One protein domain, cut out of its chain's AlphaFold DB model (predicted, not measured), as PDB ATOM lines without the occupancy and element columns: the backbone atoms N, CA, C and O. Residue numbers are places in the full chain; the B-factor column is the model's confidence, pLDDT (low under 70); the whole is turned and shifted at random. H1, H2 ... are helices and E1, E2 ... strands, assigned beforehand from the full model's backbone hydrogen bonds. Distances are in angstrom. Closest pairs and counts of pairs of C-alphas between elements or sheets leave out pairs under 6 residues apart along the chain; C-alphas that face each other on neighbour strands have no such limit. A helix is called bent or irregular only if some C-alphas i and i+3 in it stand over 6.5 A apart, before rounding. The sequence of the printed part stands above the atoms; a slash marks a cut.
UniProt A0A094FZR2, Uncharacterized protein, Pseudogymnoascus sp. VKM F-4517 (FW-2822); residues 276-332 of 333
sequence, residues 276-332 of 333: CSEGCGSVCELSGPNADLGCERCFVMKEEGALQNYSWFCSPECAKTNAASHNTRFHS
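What this domain is: This is residues 276 to 332 of the 333 residues of an uncharacterized protein of Pseudogymnoascus sp. VKM F-4517 (FW-2822) (UniProt A0A094FZR2). What is the shape? Strand E1 and short helix H1 lie at opposite ends, longer H2 runs along one side, and unnamed residues 304 to 315 fold back from H1 toward H2. What makes it up? The 57 printed residues, mostly helix by class but under half in named elements, give E1, H1, H2: compact, radius of gyration of the C-alphas 11.0 A, spans 26 by 24 by 16 A.

Where its parts are: Where is E1? Residues 283 to 285, from C-alpha 283 (141.595, 114.061, 189.863). And the helices? H1 is residues 296 to 303, 10.9 A; irregular H2, with C-alphas 321 and 324 7.3 A apart, is residues 316 to 330, 19.4 A, ending at C-alpha 330 (144.972, 124.357, 172.878).

How they stand to each other: Do the helices touch? They are close but not clearly touching: the closest C-alphas, of Arg 297 and Asn 327, are 7.8 A apart. They run the same way at a steep tilt of 58 degrees. Their backbones? Every O i to N i+4 pair is within hydrogen-bond range in H1, 9 of 11 in H2. And E1? It is apart from both helices and pairs with no named strand.

The domain as a whole: Any cut? The printed part has no cut; the H1 to H2 link is long. Low confidence? 13 residues are under 70, among them 286 to 292.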
ATOM      1  N   CYS A 276     142.966 119.498 184.017       77.06
ATOM      2  CA  CYS A 276     143.756 120.196 183.006       77.06
ATOM      3  C   CYS A 276     144.311 121.550 183.471       77.06
ATOM      4  O   CYS A 276     145.050 122.185 182.723       77.06
ATOM      5  N   SER A 277     143.984 121.992 184.689       76.62
ATOM      6  CA  SER A 277     144.611 123.166 185.303       76.62
ATOM      7  C   SER A 277     146.083 122.886 185.602       76.62
ATOM      8  O   SER A 277     146.404 121.932 186.317       76.62
ATOM      9  N   GLU A 278     146.977 123.753 185.122       70.19
ATOM     10  CA  GLU A 278     148.401 123.673 185.451       70.19
ATOM     11  C   GLU A 278     148.607 123.736 186.973       70.19
ATOM     12  O   GLU A 278     147.961 124.516 187.668       70.19
ATOM     13  N   GLY A 279     149.456 122.852 187.506       69.50
ATOM     14  CA  GLY A 279     149.783 122.789 188.937       69.50
ATOM     15  C   GLY A 279     148.711 122.194 189.863       69.50
ATOM     16  O   GLY A 279     149.011 121.942 191.025       69.50
ATOM     17  N   CYS A 280     147.493 121.914 189.383       76.62
ATOM     18  CA  CYS A 280     146.394 121.453 190.240       76.62
ATOM     19  C   CYS A 280     146.563 120.000 190.724       76.62
ATOM     20  O   CYS A 280     146.189 119.679 191.851       76.62
ATOM     21  N   GLY A 281     147.080 119.102 189.873       70.06
ATOM     22  CA  GLY A 281     147.362 117.690 190.200       70.06
ATOM     23  C   GLY A 281     146.151 116.827 190.597       70.06
ATOM     24  O   GLY A 281     146.284 115.610 190.716       70.06
ATOM     25  N   SER A 282     144.983 117.443 190.774       78.94
ATOM     26  CA  SER A 282     143.764 116.821 191.266       78.94
ATOM     27  C   SER A 282     143.085 115.984 190.193       78.94
ATOM     28  O   SER A 282     143.320 116.121 188.988       78.94
ATOM     29  N   VAL A 283     142.227 115.094 190.661       74.50
ATOM     30  CA  VAL A 283     141.595 114.061 189.863       74.50
ATOM     31  C   VAL A 283     140.118 114.410 189.643       74.50
ATOM     32  O   VAL A 283     139.414 114.782 190.572       74.50
ATOM     33  N   CYS A 284     139.673 114.330 188.394       72.50
ATOM     34  CA  CYS A 284     138.307 114.512 187.925       72.50
ATOM     35  C   CYS A 284     137.584 113.163 187.917       72.50
ATOM     36  O   CYS A 284     137.943 112.274 187.140       72.50
ATOM     37  N   GLU A 285     136.550 113.023 188.738       70.69
ATOM     38  CA  GLU A 285     135.619 111.900 188.656       70.69
ATOM     39  C   GLU A 285     134.563 112.189 187.584       70.69
ATOM     40  O   GLU A 285     133.781 113.132 187.707       70.69
ATOM     41  N   LEU A 286     134.527 111.371 186.531       66.56
ATOM     42  CA  LEU A 286     133.622 111.549 185.385       66.56
ATOM     43  C   LEU A 286     132.191 111.043 185.644       66.56
ATOM     44  O   LEU A 286     131.352 111.077 184.753       66.56
ATOM     45  N   SER A 287     131.913 110.552 186.852       68.12
ATOM     46  CA  SER A 287     130.600 110.054 187.286       68.12
ATOM     47  C   SER A 287     130.015 110.844 188.467       68.12
ATOM     48  O   SER A 287     129.008 110.431 189.038       68.12
ATOM     49  N   GLY A 288     130.662 111.945 188.866       66.75
ATOM     50  CA  GLY A 288     130.254 112.799 189.986       66.75
ATOM     51  C   GLY A 288     129.497 114.067 189.559       66.75
ATOM     52  O   GLY A 288     129.337 114.329 188.373       66.75
ATOM     53  N   PRO A 289     129.080 114.925 190.507       64.19
ATOM     54  CA  PRO A 289     128.349 116.173 190.221       64.19
ATOM     55  C   PRO A 289     129.147 117.198 189.391       64.19
ATOM     56  O   PRO A 289     128.580 118.153 188.874       64.19
ATOM     57  N   ASN A 290     130.457 116.990 189.251       66.06
ATOM     58  CA  ASN A 290     131.370 117.799 188.446       66.06
ATOM     59  C   ASN A 290     131.717 117.137 187.097       66.06
ATOM     60  O   ASN A 290     132.640 117.591 186.419       66.06
ATOM     61  N   ALA A 291     131.006 116.069 186.714       63.44
ATOM     62  CA  ALA A 291     131.263 115.297 185.501       63.44
ATOM     63  C   ALA A 291     131.115 116.109 184.209       63.44
ATOM     64  O   ALA A 291     131.717 115.717 183.225       63.44
ATOM     65  N   ASP A 292     130.399 117.238 184.217       65.88
ATOM     66  CA  ASP A 292     130.183 118.086 183.032       65.88
ATOM     67  C   ASP A 292     131.157 119.278 182.947       65.88
ATOM     68  O   ASP A 292     131.065 120.116 182.052       65.88
ATOM     69  N   LEU A 293     132.133 119.373 183.858       71.62
ATOM     70  CA  LEU A 293     133.122 120.460 183.887       71.62
ATOM     71  C   LEU A 293     134.284 120.210 182.912       71.62
ATOM     72  O   LEU A 293     135.457 120.224 183.295       71.62
ATOM     73  N   GLY A 294     133.970 119.945 181.645       73.44
ATOM     74  CA  GLY A 294     134.954 119.829 180.568       73.44
ATOM     75  C   GLY A 294     135.051 121.093 179.711       73.44
ATOM     76  O   GLY A 294     134.219 121.994 179.793       73.44
ATOM     77  N   CYS A 295     136.090 121.185 178.881       76.44
ATOM     78  CA  CYS A 295     136.179 122.259 177.892       76.44
ATOM     79  C   CYS A 295     135.230 121.982 176.715       76.44
ATOM     80  O   CYS A 295     135.430 121.027 175.968       76.44
ATOM     81  N   GLU A 296     134.237 122.848 176.509       73.62
ATOM     82  CA  GLU A 296     133.231 122.731 175.441       73.62
ATOM     83  C   GLU A 296     133.847 122.640 174.031       73.62
ATOM     84  O   GLU A 296     133.412 121.841 173.207       73.62
ATOM     85  N   ARG A 297     134.949 123.358 173.765       73.75
ATOM     86  CA  ARG A 297     135.660 123.265 172.474       73.75
ATOM     87  C   ARG A 297     136.400 121.939 172.292       73.75
ATOM     88  O   ARG A 297     136.411 121.414 171.181       73.75
ATOM     89  N   CYS A 298     136.959 121.358 173.360       77.50
ATOM     90  CA  CYS A 298     137.472 119.985 173.300       77.50
ATOM     91  C   CYS A 298     136.361 118.982 172.982       77.50
ATOM     92  O   CYS A 298     136.639 117.978 172.325       77.50
ATOM     93  N   PHE A 299     135.134 119.219 173.469       74.69
ATOM     94  CA  PHE A 299     134.001 118.344 173.182       74.69
ATOM     95  C   PHE A 299     133.657 118.338 171.695       74.69
ATOM     96  O   PHE A 299     133.691 117.274 171.078       74.69
ATOM     97  N   VAL A 300     133.454 119.526 171.123       75.69
ATOM     98  CA  VAL A 300     133.127 119.707 169.700       75.69
ATOM     99  C   VAL A 300     134.224 119.139 168.794       75.69
ATOM    100  O   VAL A 300     133.953 118.310 167.932       75.69
ATOM    101  N   MET A 301     135.495 119.479 169.042       74.56
ATOM    102  CA  MET A 301     136.601 118.998 168.202       74.56
ATOM    103  C   MET A 301     136.806 117.477 168.262       74.56
ATOM    104  O   MET A 301     137.345 116.889 167.325       74.56
ATOM    105  N   LYS A 302     136.417 116.812 169.356       76.56
ATOM    106  CA  LYS A 302     136.460 115.347 169.416       76.56
ATOM    107  C   LYS A 302     135.279 114.709 168.681       76.56
ATOM    108  O   LYS A 302     135.483 113.671 168.057       76.56
ATOM    109  N   GLU A 303     134.086 115.302 168.714       74.62
ATOM    110  CA  GLU A 303     132.960 114.840 167.882       74.62
ATOM    111  C   GLU A 303     133.272 114.961 166.383       74.62
ATOM    112  O   GLU A 303     132.932 114.073 165.607       74.62
ATOM    113  N   GLU A 304     134.034 115.987 165.996       78.31
ATOM    114  CA  GLU A 304     134.558 116.179 164.637       78.31
ATOM    115  C   GLU A 304     135.780 115.290 164.311       78.31
ATOM    116  O   GLU A 304     136.304 115.324 163.198       78.31
ATOM    117  N   GLY A 305     136.256 114.479 165.265       69.69
ATOM    118  CA  GLY A 305     137.384 113.556 165.092       69.69
ATOM    119  C   GLY A 305     138.777 114.203 165.104       69.69
ATOM    120  O   GLY A 305     139.775 113.502 164.928       69.69
ATOM    121  N   ALA A 306     138.875 115.512 165.347       70.06
ATOM    122  CA  ALA A 306     140.129 116.267 165.364       70.06
ATOM    123  C   ALA A 306     140.940 116.094 166.667       70.06
ATOM    124  O   ALA A 306     142.137 116.380 166.699       70.06
ATOM    125  N   LEU A 307     140.316 115.604 167.745       68.69
ATOM    126  CA  LEU A 307     140.942 115.424 169.059       68.69
ATOM    127  C   LEU A 307     140.755 114.003 169.609       68.69
ATOM    128  O   LEU A 307     139.652 113.468 169.670       68.69
ATOM    129  N   GLN A 308     141.850 113.405 170.088       60.31
ATOM    130  CA  GLN A 308     141.855 112.053 170.671       60.31
ATOM    131  C   GLN A 308     141.259 112.009 172.094       60.31
ATOM    132  O   GLN A 308     140.725 110.984 172.517       60.31
ATOM    133  N   ASN A 309     141.334 113.104 172.862       65.56
ATOM    134  CA  ASN A 309     140.930 113.144 174.270       65.56
ATOM    135  C   ASN A 309     140.283 114.478 174.669       65.56
ATOM    136  O   ASN A 309     140.692 115.529 174.192       65.56
ATOM    137  N   TYR A 310     139.313 114.415 175.593       73.44
ATOM    138  CA  TYR A 310     138.705 115.589 176.227       73.44
ATOM    139  C   TYR A 310     139.563 116.094 177.396       73.44
ATOM    140  O   TYR A 310     140.155 115.283 178.124       73.44
ATOM    141  N   SER A 311     139.559 117.409 177.607       79.44
ATOM    142  CA  SER A 311     140.136 118.069 178.779       79.44
ATOM    143  C   SER A 311     139.070 118.371 179.832       79.44
ATOM    144  O   SER A 311     137.995 118.871 179.504       79.44
ATOM    145  N   TRP A 312     139.388 118.072 181.093       79.50
ATOM    146  CA  TRP A 312     138.462 118.118 182.228       79.50
ATOM    147  C   TRP A 312     139.006 118.987 183.359       79.50
ATOM    148  O   TRP A 312     140.218 119.051 183.572       79.50
ATOM    149  N   PHE A 313     138.117 119.615 184.123       81.62
ATOM    150  CA  PHE A 313     138.448 120.372 185.327       81.62
ATOM    151  C   PHE A 313     137.882 119.665 186.565       81.62
ATOM    152  O   PHE A 313     136.802 119.087 186.523       81.62
ATOM    153  N   CYS A 314     138.620 119.660 187.677       80.50
ATOM    154  CA  CYS A 314     138.199 118.941 188.891       80.50
ATOM    155  C   CYS A 314     137.146 119.695 189.716       80.50
ATOM    156  O   CYS A 314     136.476 119.097 190.556       80.50
ATOM    157  N   SER A 315     137.005 121.005 189.501       81.62
ATOM    158  CA  SER A 315     136.037 121.852 190.196       81.62
ATOM    159  C   SER A 315     135.637 123.062 189.342       81.62
ATOM    160  O   SER A 315     136.394 123.460 188.446       81.62
ATOM    161  N   PRO A 316     134.480 123.697 189.627       81.06
ATOM    162  CA  PRO A 316     134.038 124.895 188.911       81.06
ATOM    163  C   PRO A 316     135.025 126.060 189.037       81.06
ATOM    164  O   PRO A 316     135.151 126.874 188.127       81.06
ATOM    165  N   GLU A 317     135.749 126.137 190.153       80.19
ATOM    166  CA  GLU A 317     136.787 127.144 190.387       80.19
ATOM    167  C   GLU A 317     137.991 126.933 189.467       80.19
ATOM    168  O   GLU A 317     138.458 127.880 188.838       80.19
ATOM    169  N   CYS A 318     138.450 125.686 189.306       80.06
ATOM    170  CA  CYS A 318     139.524 125.369 188.363       80.06
ATOM    171  C   CYS A 318     139.118 125.670 186.919       80.06
ATOM    172  O   CYS A 318     139.938 126.193 186.163       80.06
ATOM    173  N   ALA A 319     137.864 125.378 186.554       80.25
ATOM    174  CA  ALA A 319     137.317 125.724 185.247       80.25
ATOM    175  C   ALA A 319     137.303 127.245 185.039       80.25
ATOM    176  O   ALA A 319     137.852 127.730 184.058       80.25
ATOM    177  N   LYS A 320     136.764 128.024 185.986       80.25
ATOM    178  CA  LYS A 320     136.707 129.493 185.878       80.25
ATOM    179  C   LYS A 320     138.087 130.135 185.744       80.25
ATOM    180  O   LYS A 320     138.264 131.019 184.914       80.25
ATOM    181  N   THR A 321     139.059 129.680 186.530       78.62
ATOM    182  CA  THR A 321     140.398 130.285 186.557       78.62
ATOM    183  C   THR A 321     141.240 129.896 185.341       78.62
ATOM    184  O   THR A 321     142.015 130.709 184.848       78.62
ATOM    185  N   ASN A 322     141.081 128.672 184.821       75.75
ATOM    186  CA  ASN A 322     142.013 128.121 183.830       75.75
ATOM    187  C   ASN A 322     141.397 127.826 182.460       75.75
ATOM    188  O   ASN A 322     142.154 127.562 181.527       75.75
ATOM    189  N   ALA A 323     140.072 127.900 182.286       75.12
ATOM    190  CA  ALA A 323     139.438 127.645 180.990       75.12
ATOM    191  C   ALA A 323     139.927 128.611 179.906       75.12
ATOM    192  O   ALA A 323     140.190 128.178 178.789       75.12
ATOM    193  N   ALA A 324     140.116 129.895 180.233       75.81
ATOM    194  CA  ALA A 324     140.643 130.877 179.286       75.81
ATOM    195  C   ALA A 324     142.083 130.547 178.861       75.81
ATOM    196  O   ALA A 324     142.379 130.523 177.672       75.81
ATOM    197  N   SER A 325     142.957 130.218 179.819       78.81
ATOM    198  CA  SER A 325     144.344 129.809 179.543       78.81
ATOM    199  C   SER A 325     144.402 128.529 178.699       78.81
ATOM    200  O   SER A 325     145.112 128.466 177.697       78.81
ATOM    201  N   HIS A 326     143.583 127.531 179.043       79.31
ATOM    202  CA  HIS A 326     143.453 126.294 178.281       79.31
ATOM    203  C   HIS A 326     142.987 126.556 176.840       79.31
ATOM    204  O   HIS A 326     143.609 126.078 175.894       79.31
ATOM    205  N   ASN A 327     141.948 127.375 176.663       75.19
ATOM    206  CA  ASN A 327     141.416 127.740 175.352       75.19
ATOM    207  C   ASN A 327     142.463 128.476 174.498       75.19
ATOM    208  O   ASN A 327     142.653 128.141 173.333       75.19
ATOM    209  N   THR A 328     143.215 129.404 175.093       78.06
ATOM    210  CA  THR A 328     144.311 130.123 174.424       78.06
ATOM    211  C   THR A 328     145.502 129.231 174.094       78.06
ATOM    212  O   THR A 328     146.263 129.555 173.193       78.06
ATOM    213  N   ARG A 329     145.711 128.121 174.802       75.19
ATOM    214  CA  ARG A 329     146.858 127.236 174.563       75.19
ATOM    215  C   ARG A 329     146.561 126.094 173.595       75.19
ATOM    216  O   ARG A 329     147.463 125.670 172.882       75.19
ATOM    217  N   PHE A 330     145.337 125.576 173.608       72.31
ATOM    218  CA  PHE A 330     144.972 124.357 172.878       72.31
ATOM    219  C   PHE A 330     143.929 124.581 171.773       72.31
ATOM    220  O   PHE A 330     143.699 123.676 170.974       72.31
ATOM    221  N   HIS A 331     143.303 125.762 171.709       73.81
ATOM    222  CA  HIS A 331     142.243 126.086 170.744       73.81
ATOM    223  C   HIS A 331     142.359 127.498 170.146       73.81
ATOM    224  O   HIS A 331     141.413 127.996 169.522       73.81
ATOM    225  N   SER A 332     143.482 128.173 170.363       68.12
ATOM    226  CA  SER A 332     143.864 129.326 169.561       68.12
ATOM    227  C   SER A 332     144.248 128.805 168.178       68.12
ATOM    228  O   SER A 332     145.089 127.919 168.053       68.12
TER     229      SER A 332